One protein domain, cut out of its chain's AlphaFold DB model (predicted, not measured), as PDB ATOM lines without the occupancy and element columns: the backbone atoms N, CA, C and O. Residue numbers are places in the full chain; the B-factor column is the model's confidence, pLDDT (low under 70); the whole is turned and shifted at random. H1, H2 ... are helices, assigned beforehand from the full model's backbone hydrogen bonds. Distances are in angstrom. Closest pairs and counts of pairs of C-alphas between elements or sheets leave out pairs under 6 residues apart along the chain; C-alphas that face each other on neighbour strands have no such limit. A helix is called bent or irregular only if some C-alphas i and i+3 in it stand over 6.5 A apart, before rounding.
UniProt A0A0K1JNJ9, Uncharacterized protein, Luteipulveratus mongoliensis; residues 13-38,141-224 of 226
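AT A GLANCE: This is residues 13 to 38 and 141 to 224 of the 226 residues of an uncharacterized protein of Luteipulveratus mongoliensis (UniProt A0A0K1JNJ9). Five helices are stacked in three tiers: H1 and H2 lie side by side as one tier, the short H3 and H4 make the middle, and H5 packs on H3 with its first part as the third tier. The last residues, 218 to 224, of which 218 to 222 belong to H5, stick out free of the rest. The printed part has 110 residues with five named helices in the order H1, H2, H3, H4, H5 and no named strand, in the class all helix. It is compact, with a radius of gyration of the C-alphas of 14.3 A, yet elongated, spanning 44 by 28 by 20 A.

HOW THE PARTS SIT: Start at H1, residues 13 to 38, one member of a bundle, helices grouped side by side, with H2, residues 141 to 157, and H4, residues 176 to 190. H1 touches H2 with its residues 20 to 31 alone, closest at the C-alphas of Leu 27 and Leu 147, 5.9 A apart, at a shallow tilt of 22 degrees, opposite ways. H1 touches H4 also, with the C-alphas of Gly 21 and Ala 185 closest at 4.6 A, at a shallow tilt of 22 degrees, opposite ways. H2 and H4 are close but not clearly touching, their closest C-alphas, Thr 151 and Val 181, being 7.0 A apart. Next comes the hub H3, residues 166 to 172, which touches H2, H4 and H5, residues 202 to 222. H2 and H3 form a helical hairpin, closest at the C-alphas of Ile 155 and Arg 166, 6.0 A. H3 and H4 form another, at a steep tilt of 40 degrees, with the C-alphas of Met 172 and Gly 180 closest at 4.8 A. H5 touches H3 with residues 202 to 209 alone, the C-alphas of Tyr 168 and Gly 202 closest at 4.1 A, at a shallow tilt of 10 degrees, the same way. H5 is apart from H1 and H2. Every backbone O i to N i+4 pair is within hydrogen-bond range in H1, H2, H3 and H5; in H4 it is 8 of 11.

IN THESE COORDINATES: Find C-alpha 13 at (-37.007, 35.032, -17.748); from there H1 runs 37.5 A to C-alpha 38. Find C-alpha 141 at (-11.137, 29.243, -0.736), where H2 begins its 23.8 A. H3 measures 10.0 A and H4 21.5 A; H4 is irregular, with C-alphas 177 and 180 8.4 A apart. H5 runs 30.4 A to C-alpha 222 at (-8.034, 53.426, 11.038).

THE WHOLE: The two C-alphas farthest apart are those of Trp 13 and Gly 224, 46.6 A. Residues 39 to 140 are not printed, and C-alphas 38 and 141 are 10.9 A apart across this cut. The link from H4 to H5 is long, with 11 residues. The mean pLDDT of the printed part is 93.2, and residue 13 is under 70.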
ATOM      1  N   TRP A  13     -38.299  34.350 -17.691       65.44
ATOM      2  CA  TRP A  13     -37.007  35.032 -17.748       65.44
ATOM      3  C   TRP A  13     -36.710  35.831 -16.468       65.44
ATOM      4  O   TRP A  13     -35.589  35.775 -15.952       65.44
ATOM      5  N   LYS A  14     -37.722  36.495 -15.890       70.25
ATOM      6  CA  LYS A  14     -37.602  37.141 -14.569       70.25
ATOM      7  C   LYS A  14     -37.287  36.126 -13.473       70.25
ATOM      8  O   LYS A  14     -36.395  36.369 -12.659       70.25
ATOM      9  N   SER A  15     -37.950  34.969 -13.508       81.69
ATOM     10  CA  SER A  15     -37.680  33.865 -12.582       81.69
ATOM     11  C   SER A  15     -36.210  33.422 -12.643       81.69
ATOM     12  O   SER A  15     -35.543  33.359 -11.613       81.69
ATOM     13  N   ARG A  16     -35.638  33.245 -13.844       87.75
ATOM     14  CA  ARG A  16     -34.225  32.852 -14.015       87.75
ATOM     15  C   ARG A  16     -33.225  33.864 -13.459       87.75
ATOM     16  O   ARG A  16     -32.251  33.471 -12.813       87.75
ATOM     17  N   ARG A  17     -33.451  35.160 -13.694       90.62
ATOM     18  CA  ARG A  17     -32.586  36.223 -13.156       90.62
ATOM     19  C   ARG A  17     -32.611  36.223 -11.636       90.62
ATOM     20  O   ARG A  17     -31.545  36.171 -11.024       90.62
ATOM     21  N   HIS A  18     -33.804  36.195 -11.055       93.19
ATOM     22  CA  HIS A  18     -33.970  36.198  -9.610       93.19
ATOM     23  C   HIS A  18     -33.311  34.976  -8.957       93.19
ATOM     24  O   HIS A  18     -32.532  35.140  -8.022       93.19
ATOM     25  N   VAL A  19     -33.510  33.776  -9.520       93.81
ATOM     26  CA  VAL A  19     -32.870  32.538  -9.042       93.81
ATOM     27  C   VAL A  19     -31.345  32.661  -9.052       93.81
ATOM     28  O   VAL A  19     -30.708  32.358  -8.049       93.81
ATOM     29  N   SER A  20     -30.747  33.177 -10.134       95.38
ATOM     30  CA  SER A  20     -29.291  33.387 -10.178       95.38
ATOM     31  C   SER A  20     -28.801  34.376  -9.113       95.38
ATOM     32  O   SER A  20     -27.750  34.165  -8.517       95.38
ATOM     33  N   GLY A  21     -29.581  35.427  -8.837       95.75
ATOM     34  CA  GLY A  21     -29.270  36.405  -7.796       95.75
ATOM     35  C   GLY A  21     -29.316  35.798  -6.398       95.75
ATOM     36  O   GLY A  21     -28.397  36.024  -5.615       95.75
ATOM     37  N   VAL A  22     -30.342  34.993  -6.111       96.56
ATOM     38  CA  VAL A  22     -30.467  34.267  -4.839       96.56
ATOM     39  C   VAL A  22     -29.296  33.307  -4.655       96.56
ATOM     40  O   VAL A  22     -28.651  33.363  -3.618       96.56
ATOM     41  N   ILE A  23     -28.949  32.508  -5.672       96.56
ATOM     42  CA  ILE A  23     -27.811  31.575  -5.597       96.56
ATOM     43  C   ILE A  23     -26.506  32.322  -5.293       96.56
ATOM     44  O   ILE A  23     -25.775  31.920  -4.390       96.56
ATOM     45  N   ILE A  24     -26.222  33.423  -6.004       97.38
ATOM     46  CA  ILE A  24     -25.010  34.220  -5.764       97.38
ATOM     47  C   ILE A  24     -25.001  34.779  -4.335       97.38
ATOM     48  O   ILE A  24     -23.978  34.687  -3.663       97.38
ATOM     49  N   LEU A  25     -26.120  35.325  -3.846       97.75
ATOM     50  CA  LEU A  25     -26.188  35.850  -2.479       97.75
ATOM     51  C   LEU A  25     -26.066  34.758  -1.414       97.75
ATOM     52  O   LEU A  25     -25.430  34.996  -0.392       97.75
ATOM     53  N   THR A  26     -26.635  33.574  -1.637       97.38
ATOM     54  CA  THR A  26     -26.487  32.434  -0.726       97.38
ATOM     55  C   THR A  26     -25.033  31.973  -0.664       97.38
ATOM     56  O   THR A  26     -24.500  31.809   0.431       97.38
ATOM     57  N   LEU A  27     -24.368  31.824  -1.815       96.88
ATOM     58  CA  LEU A  27     -22.943  31.485  -1.873       96.88
ATOM     59  C   LEU A  27     -22.076  32.562  -1.211       96.88
ATOM     60  O   LEU A  27     -21.156  32.236  -0.467       96.88
ATOM     61  N   PHE A  28     -22.395  33.840  -1.430       97.38
ATOM     62  CA  PHE A  28     -21.723  34.962  -0.777       97.38
ATOM     63  C   PHE A  28     -21.891  34.930   0.746       97.38
ATOM     64  O   PHE A  28     -20.908  35.046   1.471       97.38
ATOM     65  N   ALA A  29     -23.112  34.729   1.247       97.25
ATOM     66  CA  ALA A  29     -23.370  34.632   2.682       97.25
ATOM     67  C   ALA A  29     -22.641  33.435   3.312       97.25
ATOM     68  O   ALA A  29     -22.052  33.577   4.381       97.25
ATOM     69  N   ALA A  30     -22.629  32.284   2.631       96.62
ATOM     70  CA  ALA A  30     -21.885  31.104   3.058       96.62
ATOM     71  C   ALA A  30     -20.375  31.382   3.117       96.62
ATOM     72  O   ALA A  30     -19.737  31.056   4.116       96.62
ATOM     73  N   PHE A  31     -19.821  32.038   2.091       95.81
ATOM     74  CA  PHE A  31     -18.427  32.474   2.079       95.81
ATOM     75  C   PHE A  31     -18.114  33.390   3.267       95.81
ATOM     76  O   PHE A  31     -17.197  33.084   4.017       95.81
ATOM     77  N   ILE A  32     -18.888  34.457   3.491       95.75
ATOM     78  CA  ILE A  32     -18.653  35.383   4.609       95.75
ATOM     79  C   ILE A  32     -18.755  34.671   5.959       95.75
ATOM     80  O   ILE A  32     -17.921  34.911   6.824       95.75
ATOM     81  N   ALA A  33     -19.733  33.781   6.143       96.12
ATOM     82  CA  ALA A  33     -19.881  33.025   7.384       96.12
ATOM     83  C   ALA A  33     -18.682  32.098   7.637       96.12
ATOM     84  O   ALA A  33     -18.125  32.107   8.733       96.12
ATOM     85  N   MET A  34     -18.247  31.344   6.622       95.50
ATOM     86  CA  MET A  34     -17.079  30.465   6.725       95.50
ATOM     87  C   MET A  34     -15.790  31.253   6.929       95.50
ATOM     88  O   MET A  34     -14.995  30.903   7.789       95.50
ATOM     89  N   ALA A  35     -15.599  32.336   6.184       93.31
ATOM     90  CA  ALA A  35     -14.432  33.194   6.291       93.31
ATOM     91  C   ALA A  35     -14.377  33.873   7.672       93.31
ATOM     92  O   ALA A  35     -13.342  33.864   8.331       93.31
ATOM     93  N   ALA A  36     -15.505  34.382   8.174       93.25
ATOM     94  CA  ALA A  36     -15.580  34.939   9.518       93.25
ATOM     95  C   ALA A  36     -15.303  33.883  10.596       93.25
ATOM     96  O   ALA A  36     -14.655  34.205  11.587       93.25
ATOM     97  N   TRP A  37     -15.771  32.644  10.421       95.31
ATOM     98  CA  TRP A  37     -15.553  31.553  11.374       95.31
ATOM     99  C   TRP A  37     -14.107  31.040  11.372       95.31
ATOM    100  O   TRP A  37     -13.452  31.052  12.409       95.31
ATOM    101  N   ALA A  38     -13.622  30.620  10.206       94.50
ATOM    102  CA  ALA A  38     -12.360  29.911  10.027       94.50
ATOM    103  C   ALA A  38     -11.158  30.821   9.752       94.50
ATOM    104  O   ALA A  38     -10.031  30.338   9.759       94.50
ATOM    105  N   THR A 141     -11.602  28.874   0.614       92.94
ATOM    106  CA  THR A 141     -11.137  29.243  -0.736       92.94
ATOM    107  C   THR A 141     -11.917  28.530  -1.835       92.94
ATOM    108  O   THR A 141     -12.284  29.165  -2.821       92.94
ATOM    109  N   ASN A 142     -12.281  27.257  -1.658       93.69
ATOM    110  CA  ASN A 142     -13.145  26.538  -2.599       93.69
ATOM    111  C   ASN A 142     -14.519  27.201  -2.726       93.69
ATOM    112  O   ASN A 142     -15.032  27.352  -3.837       93.69
ATOM    113  N   THR A 143     -15.109  27.648  -1.614       94.38
ATOM    114  CA  THR A 143     -16.388  28.371  -1.654       94.38
ATOM    115  C   THR A 143     -16.245  29.697  -2.393       94.38
ATOM    116  O   THR A 143     -17.065  30.013  -3.259       94.38
ATOM    117  N   ALA A 144     -15.187  30.456  -2.103       94.25
ATOM    118  CA  ALA A 144     -14.901  31.699  -2.804       94.25
ATOM    119  C   ALA A 144     -14.676  31.485  -4.309       94.25
ATOM    120  O   ALA A 144     -15.191  32.247  -5.131       94.25
ATOM    121  N   ARG A 145     -13.974  30.412  -4.685       93.81
ATOM    122  CA  ARG A 145     -13.726  30.018  -6.077       93.81
ATOM    123  C   ARG A 145     -15.014  29.630  -6.798       93.81
ATOM    124  O   ARG A 145     -15.239  30.056  -7.928       93.81
ATOM    125  N   LEU A 146     -15.894  28.867  -6.152       95.00
ATOM    126  CA  LEU A 146     -17.213  28.546  -6.708       95.00
ATOM    127  C   LEU A 146     -18.054  29.812  -6.908       95.00
ATOM    128  O   LEU A 146     -18.636  29.999  -7.978       95.00
ATOM    129  N   LEU A 147     -18.071  30.706  -5.916       96.81
ATOM    130  CA  LEU A 147     -18.751  31.998  -6.001       96.81
ATOM    131  C   LEU A 147     -18.205  32.857  -7.153       96.81
ATOM    132  O   LEU A 147     -18.994  33.431  -7.912       96.81
ATOM    133  N   SER A 148     -16.881  32.936  -7.308       95.69
ATOM    134  CA  SER A 148     -16.235  33.749  -8.343       95.69
ATOM    135  C   SER A 148     -16.490  33.188  -9.744       95.69
ATOM    136  O   SER A 148     -16.960  33.931 -10.608       95.69
ATOM    137  N   ILE A 149     -16.295  31.882  -9.955       95.88
ATOM    138  CA  ILE A 149     -16.549  31.206 -11.237       95.88
ATOM    139  C   ILE A 149     -18.019  31.347 -11.628       95.88
ATOM    140  O   ILE A 149     -18.326  31.754 -12.752       95.88
ATOM    141  N   PHE A 150     -18.940  31.057 -10.706       97.00
ATOM    142  CA  PHE A 150     -20.369  31.141 -10.989       97.00
ATOM    143  C   PHE A 150     -20.784  32.574 -11.340       97.00
ATOM    144  O   PHE A 150     -21.462  32.799 -12.344       97.00
ATOM    145  N   THR A 151     -20.318  33.565 -10.575       97.00
ATOM    146  CA  THR A 151     -20.600  34.980 -10.856       97.00
ATOM    147  C   THR A 151     -20.031  35.413 -12.204       97.00
ATOM    148  O   THR A 151     -20.731  36.063 -12.985       97.00
ATOM    149  N   PHE A 152     -18.797  35.016 -12.515       96.38
ATOM    150  CA  PHE A 152     -18.148  35.335 -13.782       96.38
ATOM    151  C   PHE A 152     -18.920  34.758 -14.977       96.38
ATOM    152  O   PHE A 152     -19.229  35.491 -15.921       96.38
ATOM    153  N   ILE A 153     -19.333  33.486 -14.906       96.44
ATOM    154  CA  ILE A 153     -20.182  32.851 -15.929       96.44
ATOM    155  C   ILE A 153     -21.473  33.654 -16.126       96.44
ATOM    156  O   ILE A 153     -21.857  33.939 -17.262       96.44
ATOM    157  N   ILE A 154     -22.128  34.075 -15.043       96.25
ATOM    158  CA  ILE A 154     -23.357  34.872 -15.123       96.25
ATOM    159  C   ILE A 154     -23.106  36.250 -15.752       96.25
ATOM    160  O   ILE A 154     -23.946  36.718 -16.521       96.25
ATOM    161  N   ILE A 155     -21.981  36.909 -15.477       95.38
ATOM    162  CA  ILE A 155     -21.639  38.201 -16.096       95.38
ATOM    163  C   ILE A 155     -21.411  38.045 -17.610       95.38
ATOM    164  O   ILE A 155     -21.867  38.886 -18.393       95.38
ATOM    165  N   VAL A 156     -20.726  36.978 -18.029       96.00
ATOM    166  CA  VAL A 156     -20.340  36.758 -19.431       96.00
ATOM    167  C   VAL A 156     -21.491  36.208 -20.275       96.00
ATOM    168  O   VAL A 156     -21.708  36.684 -21.390       96.00
ATOM    169  N   VAL A 157     -22.224  35.218 -19.768       94.69
ATOM    170  CA  VAL A 157     -23.192  34.439 -20.559       94.69
ATOM    171  C   VAL A 157     -24.610  34.985 -20.436       94.69
ATOM    172  O   VAL A 157     -25.359  34.949 -21.413       94.69
ATOM    173  N   ALA A 158     -24.999  35.509 -19.269       92.44
ATOM    174  CA  ALA A 158     -26.360  36.004 -19.087       92.44
ATOM    175  C   ALA A 158     -26.613  37.294 -19.886       92.44
ATOM    176  O   ALA A 158     -25.716  37.885 -20.507       92.44
ATOM    177  N   ASP A 159     -27.866  37.750 -19.852       90.94
ATOM    178  CA  ASP A 159     -28.255  38.969 -20.550       90.94
ATOM    179  C   ASP A 159     -27.418  40.162 -20.076       90.94
ATOM    180  O   ASP A 159     -27.029  40.214 -18.899       90.94
ATOM    181  N   PRO A 160     -27.199  41.151 -20.956       93.19
ATOM    182  CA  PRO A 160     -26.448  42.345 -20.614       93.19
ATOM    183  C   PRO A 160     -26.934  42.979 -19.296       93.19
ATOM    184  O   PRO A 160     -28.149  43.123 -19.095       93.19
ATOM    185  N   PRO A 161     -26.010  43.371 -18.399       94.00
ATOM    186  CA  PRO A 161     -26.368  44.118 -17.201       94.00
ATOM    187  C   PRO A 161     -27.033  45.456 -17.567       94.00
ATOM    188  O   PRO A 161     -26.808  46.016 -18.646       94.00
ATOM    189  N   ARG A 162     -27.908  45.947 -16.687       94.25
ATOM    190  CA  ARG A 162     -28.784  47.097 -16.942       94.25
ATOM    191  C   ARG A 162     -28.188  48.432 -16.485       94.25
ATOM    192  O   ARG A 162     -28.523  49.448 -17.095       94.25
ATOM    193  N   ARG A 163     -27.321  48.455 -15.462       93.75
ATOM    194  CA  ARG A 163     -26.657  49.680 -14.952       93.75
ATOM    195  C   ARG A 163     -25.265  49.916 -15.541       93.75
ATOM    196  O   ARG A 163     -24.836  51.057 -15.689       93.75
ATOM    197  N   GLY A 164     -24.551  48.849 -15.878       93.88
ATOM    198  CA  GLY A 164     -23.189  48.902 -16.417       93.88
ATOM    199  C   GLY A 164     -23.003  47.941 -17.582       93.88
ATOM    200  O   GLY A 164     -23.867  47.111 -17.860       93.88
ATOM    201  N   ASN A 165     -21.878  48.040 -18.282       96.38
ATOM    202  CA  ASN A 165     -21.483  46.986 -19.214       96.38
ATOM    203  C   ASN A 165     -20.891  45.772 -18.457       96.38
ATOM    204  O   ASN A 165     -20.715  45.796 -17.240       96.38
ATOM    205  N   ARG A 166     -20.600  44.675 -19.168       96.88
ATOM    206  CA  ARG A 166     -20.019  43.465 -18.552       96.88
ATOM    207  C   ARG A 166     -18.662  43.742 -17.896       96.88
ATOM    208  O   ARG A 166     -18.402  43.240 -16.811       96.88
ATOM    209  N   TRP A 167     -17.845  44.595 -18.517       96.75
ATOM    210  CA  TRP A 167     -16.526  44.972 -18.006       96.75
ATOM    211  C   TRP A 167     -16.585  45.780 -16.712       96.75
ATOM    212  O   TRP A 167     -15.765  45.560 -15.832       96.75
ATOM    213  N   TYR A 168     -17.579  46.655 -16.555       96.88
ATOM    214  CA  TYR A 168     -17.832  47.365 -15.304       96.88
ATOM    215  C   TYR A 168     -17.985  46.359 -14.160       96.88
ATOM    216  O   TYR A 168     -17.285  46.445 -13.157       96.88
ATOM    217  N   TRP A 169     -18.851  45.360 -14.346       96.94
ATOM    218  CA  TRP A 169     -19.124  44.344 -13.332       96.94
ATOM    219  C   TRP A 169     -17.982  43.351 -13.124       96.94
ATOM    220  O   TRP A 169     -17.779  42.916 -11.995       96.94
ATOM    221  N   PHE A 170     -17.209  43.046 -14.169       95.81
ATOM    222  CA  PHE A 170     -15.973  42.275 -14.051       95.81
ATOM    223  C   PHE A 170     -15.002  42.935 -13.064       95.81
ATOM    224  O   PHE A 170     -14.572  42.287 -12.116       95.81
ATOM    225  N   TRP A 171     -14.734  44.238 -13.213       96.12
ATOM    226  CA  TRP A 171     -13.862  44.953 -12.277       96.12
ATOM    227  C   TRP A 171     -14.430  44.991 -10.859       96.12
ATOM    228  O   TRP A 171     -13.688  44.832  -9.898       96.12
ATOM    229  N   MET A 172     -15.749  45.132 -10.710       95.56
ATOM    230  CA  MET A 172     -16.382  45.138  -9.387       95.56
ATOM    231  C   MET A 172     -16.206  43.810  -8.634       95.56
ATOM    232  O   MET A 172     -16.203  43.828  -7.406       95.56
ATOM    233  N   MET A 173     -15.995  42.672  -9.311       94.56
ATOM    234  CA  MET A 173     -15.639  41.420  -8.621       94.56
ATOM    235  C   MET A 173     -14.345  41.550  -7.810       94.56
ATOM    236  O   MET A 173     -14.192  40.861  -6.805       94.56
ATOM    237  N   GLY A 174     -13.462  42.468  -8.213       92.12
ATOM    238  CA  GLY A 174     -12.189  42.729  -7.561       92.12
ATOM    239  C   GLY A 174     -12.289  43.318  -6.152       92.12
ATOM    240  O   GLY A 174     -11.293  43.378  -5.436       92.12
ATOM    241  N   ILE A 175     -13.471  43.797  -5.755       91.81
ATOM    242  CA  ILE A 175     -13.650  44.479  -4.472       91.81
ATOM    243  C   ILE A 175     -13.431  43.476  -3.327       91.81
ATOM    244  O   ILE A 175     -13.973  42.367  -3.405       91.81
ATOM    245  N   PRO A 176     -12.694  43.855  -2.259       90.06
ATOM    246  CA  PRO A 176     -12.424  42.985  -1.118       90.06
ATOM    247  C   PRO A 176     -13.676  42.308  -0.555       90.06
ATOM    248  O   PRO A 176     -14.783  42.855  -0.605       90.06
ATOM    249  N   LEU A 177     -13.479  41.099  -0.022       89.00
ATOM    250  CA  LEU A 177     -14.525  40.254   0.567       89.00
ATOM    251  C   LEU A 177     -15.691  39.909  -0.377       89.00
ATOM    252  O   LEU A 177     -16.721  39.439   0.088       89.00
ATOM    253  N   GLY A 178     -15.583  40.146  -1.687       92.81
ATOM    254  CA  GLY A 178     -16.648  39.849  -2.647       92.81
ATOM    255  C   GLY A 178     -17.813  40.833  -2.617       92.81
ATOM    256  O   GLY A 178     -18.876  40.541  -3.168       92.81
ATOM    257  N   LEU A 179     -17.651  42.017  -2.017       94.75
ATOM    258  CA  LEU A 179     -18.748  42.985  -1.886       94.75
ATOM    259  C   LEU A 179     -19.329  43.418  -3.239       94.75
ATOM    260  O   LEU A 179     -20.539  43.622  -3.363       94.75
ATOM    261  N   GLY A 180     -18.504  43.506  -4.284       95.62
ATOM    262  CA  GLY A 180     -18.999  43.810  -5.626       95.62
ATOM    263  C   GLY A 180     -19.858  42.699  -6.234       95.62
ATOM    264  O   GLY A 180     -20.779  43.001  -6.994       95.62
ATOM    265  N   VAL A 181     -19.633  41.438  -5.849       96.88
ATOM    266  CA  VAL A 181     -20.465  40.289  -6.248       96.88
ATOM    267  C   VAL A 181     -21.836  40.358  -5.582       96.88
ATOM    268  O   VAL A 181     -22.859  40.238  -6.261       96.88
ATOM    269  N   ALA A 182     -21.873  40.632  -4.276       97.50
ATOM    270  CA  ALA A 182     -23.127  40.842  -3.557       97.50
ATOM    271  C   ALA A 182     -23.911  42.029  -4.137       97.50
ATOM    272  O   ALA A 182     -25.116  41.932  -4.395       97.50
ATOM    273  N   TRP A 183     -23.215  43.134  -4.426       97.00
ATOM    274  CA  TRP A 183     -23.813  44.306  -5.059       97.00
ATOM    275  C   TRP A 183     -24.371  43.995  -6.453       97.00
ATOM    276  O   TRP A 183     -25.491  44.404  -6.768       97.00
ATOM    277  N   PHE A 184     -23.641  43.238  -7.275       97.06
ATOM    278  CA  PHE A 184     -24.114  42.768  -8.577       97.06
ATOM    279  C   PHE A 184     -25.393  41.936  -8.445       97.06
ATOM    280  O   PHE A 184     -26.400  42.254  -9.078       97.06
ATOM    281  N   ALA A 185     -25.394  40.912  -7.592       97.31
ATOM    282  CA  ALA A 185     -26.555  40.044  -7.407       97.31
ATOM    283  C   ALA A 185     -27.784  40.827  -6.923       97.31
ATOM    284  O   ALA A 185     -28.870  40.721  -7.501       97.31
ATOM    285  N   TRP A 186     -27.605  41.689  -5.921       97.56
ATOM    286  CA  TRP A 186     -28.686  42.521  -5.404       97.56
ATOM    287  C   TRP A 186     -29.245  43.470  -6.467       97.56
ATOM    288  O   TRP A 186     -30.460  43.554  -6.676       97.56
ATOM    289  N   THR A 187     -28.364  44.190  -7.159       95.69
ATOM    290  CA  THR A 187     -28.783  45.298  -8.017       95.69
ATOM    291  C   THR A 187     -29.126  44.912  -9.438       95.69
ATOM    292  O   THR A 187     -29.963  45.589 -10.014       95.69
ATOM    293  N   GLU A 188     -28.530  43.868 -10.006       95.19
ATOM    294  CA  GLU A 188     -28.781  43.446 -11.390       95.19
ATOM    295  C   GLU A 188     -29.722  42.243 -11.479       95.19
ATOM    296  O   GLU A 188     -30.397  42.077 -12.497       95.19
ATOM    297  N   LYS A 189     -29.777  41.395 -10.442       94.69
ATOM    298  CA  LYS A 189     -30.528  40.129 -10.485       94.69
ATOM    299  C   LYS A 189     -31.775  40.127  -9.610       94.69
ATOM    300  O   LYS A 189     -32.809  39.641 -10.059       94.69
ATOM    301  N   ILE A 190     -31.702  40.684  -8.401       94.38
ATOM    302  CA  ILE A 190     -32.829  40.678  -7.452       94.38
ATOM    303  C   ILE A 190     -33.754  41.872  -7.661       94.38
ATOM    304  O   ILE A 190     -34.948  41.675  -7.870       94.38
ATOM    305  N   ARG A 191     -33.219  43.102  -7.642       93.50
ATOM    306  CA  ARG A 191     -34.033  44.314  -7.853       93.50
ATOM    307  C   ARG A 191     -34.522  44.481  -9.292       93.50
ATOM    308  O   ARG A 191     -35.457  45.243  -9.497       93.50
ATOM    309  N   ASP A 192     -33.860  43.832 -10.253       85.75
ATOM    310  CA  ASP A 192     -34.128  43.906 -11.699       85.75
ATOM    311  C   ASP A 192     -34.498  45.330 -12.187       85.75
ATOM    312  O   ASP A 192     -35.590  45.555 -12.708       85.75
ATOM    313  N   PRO A 193     -33.613  46.326 -11.995       85.94
ATOM    314  CA  PRO A 193     -33.908  47.739 -12.220       85.94
ATOM    315  C   PRO A 193     -34.231  48.001 -13.685       85.94
ATOM    316  O   PRO A 193     -33.749  47.285 -14.553       85.94
ATOM    317  N   GLU A 194     -34.978  49.052 -13.999       89.88
ATOM    318  CA  GLU A 194     -35.173  49.446 -15.395       89.88
ATOM    319  C   GLU A 194     -33.837  49.737 -16.095       89.88
ATOM    320  O   GLU A 194     -32.850  50.152 -15.478       89.88
ATOM    321  N   GLN A 195     -33.793  49.477 -17.402       89.50
ATOM    322  CA  GLN A 195     -32.595  49.705 -18.198       89.50
ATOM    323  C   GLN A 195     -32.254  51.198 -18.213       89.50
ATOM    324  O   GLN A 195     -33.033  52.019 -18.694       89.50
ATOM    325  N   GLN A 196     -31.069  51.552 -17.716       90.31
ATOM    326  CA  GLN A 196     -30.633  52.944 -17.707       90.31
ATOM    327  C   GLN A 196     -30.259  53.400 -19.122       90.31
ATOM    328  O   GLN A 196     -29.660  52.645 -19.894       90.31
ATOM    329  N   LYS A 197     -30.606  54.653 -19.459       90.12
ATOM    330  CA  LYS A 197     -30.227  55.282 -20.739       90.12
ATOM    331  C   LYS A 197     -28.707  55.435 -20.861       90.12
ATOM    332  O   LYS A 197     -28.160  55.191 -21.929       90.12
ATOM    333  N   TYR A 198     -28.042  55.776 -19.758       91.94
ATOM    334  CA  TYR A 198     -26.588  55.870 -19.662       91.94
ATOM    335  C   TYR A 198     -26.066  54.703 -18.831       91.94
ATOM    336  O   TYR A 198     -26.350  54.610 -17.638       91.94
ATOM    337  N   ARG A 199     -25.339  53.789 -19.479       93.00
ATOM    338  CA  ARG A 199     -24.707  52.645 -18.814       93.00
ATOM    339  C   ARG A 199     -23.278  53.012 -18.439       93.00
ATOM    340  O   ARG A 199     -22.571  53.586 -19.262       93.00
ATOM    341  N   LYS A 200     -22.846  52.625 -17.240       94.38
ATOM    342  CA  LYS A 200     -21.454  52.805 -16.808       94.38
ATOM    343  C   LYS A 200     -20.485  52.039 -17.709       94.38
ATOM    344  O   LYS A 200     -20.764  50.896 -18.107       94.38
ATOM    345  N   HIS A 201     -19.353  52.664 -18.008       96.19
ATOM    346  CA  HIS A 201     -18.305  52.084 -18.835       96.19
ATOM    347  C   HIS A 201     -17.407  51.144 -18.024       96.19
ATOM    348  O   HIS A 201     -17.440  51.109 -16.794       96.19
ATOM    349  N   GLY A 202     -16.582  50.364 -18.726       94.81
ATOM    350  CA  GLY A 202     -15.638  49.453 -18.075       94.81
ATOM    351  C   GLY A 202     -14.588  50.209 -17.260       94.81
ATOM    352  O   GLY A 202     -14.283  49.817 -16.141       94.81
ATOM    353  N   THR A 203     -14.108  51.338 -17.785       96.50
ATOM    354  CA  THR A 203     -13.155  52.233 -17.113       96.50
ATOM    355  C   THR A 203     -13.701  52.772 -15.795       96.50
ATOM    356  O   THR A 203     -12.978  52.803 -14.806       96.50
ATOM    357  N   ASP A 204     -14.993  53.108 -15.742       95.44
ATOM    358  CA  ASP A 204     -15.636  53.568 -14.508       95.44
ATOM    359  C   ASP A 204     -15.584  52.481 -13.430       95.44
ATOM    360  O   ASP A 204     -15.375  52.777 -12.257       95.44
ATOM    361  N   GLY A 205     -15.756  51.216 -13.827       93.88
ATOM    362  CA  GLY A 205     -15.672  50.064 -12.928       93.88
ATOM    363  C   GLY A 205     -14.268  49.883 -12.370       93.88
ATOM    364  O   GLY A 205     -14.117  49.679 -11.171       93.88
ATOM    365  N   PHE A 206     -13.248  50.042 -13.215       96.06
ATOM    366  CA  PHE A 206     -11.845  49.978 -12.809       96.06
ATOM    367  C   PHE A 206     -11.482  51.065 -11.783       96.06
ATOM    368  O   PHE A 206     -10.941  50.759 -10.723       96.06
ATOM    369  N   PHE A 207     -11.846  52.327 -12.032       97.38
ATOM    370  CA  PHE A 207     -11.586  53.401 -11.063       97.38
ATOM    371  C   PHE A 207     -12.433  53.267  -9.793       97.38
ATOM    372  O   PHE A 207     -11.948  53.560  -8.700       97.38
ATOM    373  N   THR A 208     -13.673  52.775  -9.912       94.75
ATOM    374  CA  THR A 208     -14.516  52.465  -8.745       94.75
ATOM    375  C   THR A 208     -13.870  51.380  -7.882       94.75
ATOM    376  O   THR A 208     -13.841  51.522  -6.663       94.75
ATOM    377  N   LEU A 209     -13.328  50.325  -8.502       94.81
ATOM    378  CA  LEU A 209     -12.599  49.261  -7.815       94.81
ATOM    379  C   LEU A 209     -11.415  49.830  -7.030       94.81
ATOM    380  O   LEU A 209     -11.323  49.578  -5.833       94.81
ATOM    381  N   ILE A 210     -10.547  50.616  -7.677       94.19
ATOM    382  CA  ILE A 210      -9.375  51.216  -7.020       94.19
ATOM    383  C   ILE A 210      -9.806  52.092  -5.840       94.19
ATOM    384  O   ILE A 210      -9.282  51.941  -4.737       94.19
ATOM    385  N   GLY A 211     -10.784  52.980  -6.049       94.69
ATOM    386  CA  GLY A 211     -11.270  53.876  -5.000       94.69
ATOM    387  C   GLY A 211     -11.854  53.125  -3.802       94.69
ATOM    388  O   GLY A 211     -11.545  53.457  -2.660       94.69
ATOM    389  N   LEU A 212     -12.654  52.082  -4.050       93.50
ATOM    390  CA  LEU A 212     -13.216  51.249  -2.984       93.50
ATOM    391  C   LEU A 212     -12.158  50.396  -2.290       93.50
ATOM    392  O   LEU A 212     -12.211  50.271  -1.072       93.50
ATOM    393  N   TYR A 213     -11.195  49.840  -3.027       89.19
ATOM    394  CA  TYR A 213     -10.092  49.081  -2.445       89.19
ATOM    395  C   TYR A 213      -9.307  49.945  -1.456       89.19
ATOM    396  O   TYR A 213      -9.160  49.568  -0.297       89.19
ATOM    397  N   ILE A 214      -8.893  51.147  -1.874       91.94
ATOM    398  CA  ILE A 214      -8.193  52.101  -1.002       91.94
ATOM    399  C   ILE A 214      -9.064  52.469   0.204       91.94
ATOM    400  O   ILE A 214      -8.580  52.441   1.333       91.94
ATOM    401  N   ALA A 215     -10.348  52.775  -0.008       92.81
ATOM    402  CA  ALA A 215     -11.257  53.136   1.079       92.81
ATOM    403  C   ALA A 215     -11.411  52.014   2.119       92.81
ATOM    404  O   ALA A 215     -11.426  52.292   3.316       92.81
ATOM    405  N   VAL A 216     -11.491  50.756   1.674       89.25
ATOM    406  CA  VAL A 216     -11.552  49.585   2.558       89.25
ATOM    407  C   VAL A 216     -10.257  49.447   3.357       89.25
ATOM    408  O   VAL A 216     -10.323  49.359   4.579       89.25
ATOM    409  N   GLN A 217      -9.096  49.502   2.698       85.75
ATOM    410  CA  GLN A 217      -7.794  49.389   3.370       85.75
ATOM    411  C   GLN A 217      -7.592  50.495   4.418       85.75
ATOM    412  O   GLN A 217      -7.220  50.221   5.556       85.75
ATOM    413  N   VAL A 218      -7.916  51.745   4.072       90.50
ATOM    414  CA  VAL A 218      -7.862  52.876   5.015       90.50
ATOM    415  C   VAL A 218      -8.845  52.678   6.169       90.50
ATOM    416  O   VAL A 218      -8.489  52.924   7.318       90.50
ATOM    417  N   GLY A 219     -10.065  52.213   5.888       90.31
ATOM    418  CA  GLY A 219     -11.067  51.929   6.913       90.31
ATOM    419  C   GLY A 219     -10.580  50.905   7.943       90.31
ATOM    420  O   GLY A 219     -10.687  51.158   9.140       90.31
ATOM    421  N   PHE A 220      -9.993  49.794   7.491       86.19
ATOM    422  CA  PHE A 220      -9.420  48.776   8.381       86.19
ATOM    423  C   PHE A 220      -8.195  49.286   9.149       86.19
ATOM    424  O   PHE A 220      -8.103  49.065  10.357       86.19
ATOM    425  N   GLY A 221      -7.306  50.037   8.490       86.75
ATOM    426  CA  GLY A 221      -6.145  50.641   9.149       86.75
ATOM    427  C   GLY A 221      -6.529  51.625  10.260       86.75
ATOM    428  O   GLY A 221      -5.946  51.596  11.341       86.75
ATOM    429  N   LEU A 222      -7.550  52.462  10.040       90.00
ATOM    430  CA  LEU A 222      -8.034  53.426  11.038       90.00
ATOM    431  C   LEU A 222      -8.776  52.771  12.208       90.00
ATOM    432  O   LEU A 222      -8.737  53.292  13.320       90.00
ATOM    433  N   LEU A 223      -9.440  51.637  11.976       88.12
ATOM    434  CA  LEU A 223     -10.113  50.866  13.026       88.12
ATOM    435  C   LEU A 223      -9.140  50.054  13.897       88.12
ATOM    436  O   LEU A 223      -9.580  49.314  14.773       88.12
ATOM    437  N   GLY A 224      -7.832  50.235  13.694       73.44
ATOM    438  CA  GLY A 224      -6.789  49.641  14.519       73.44
ATOM    439  C   GLY A 224      -6.335  48.263  14.062       73.44
ATOM    440  O   GLY A 224      -5.683  47.604  14.859       73.44
TER     441      GLY A 224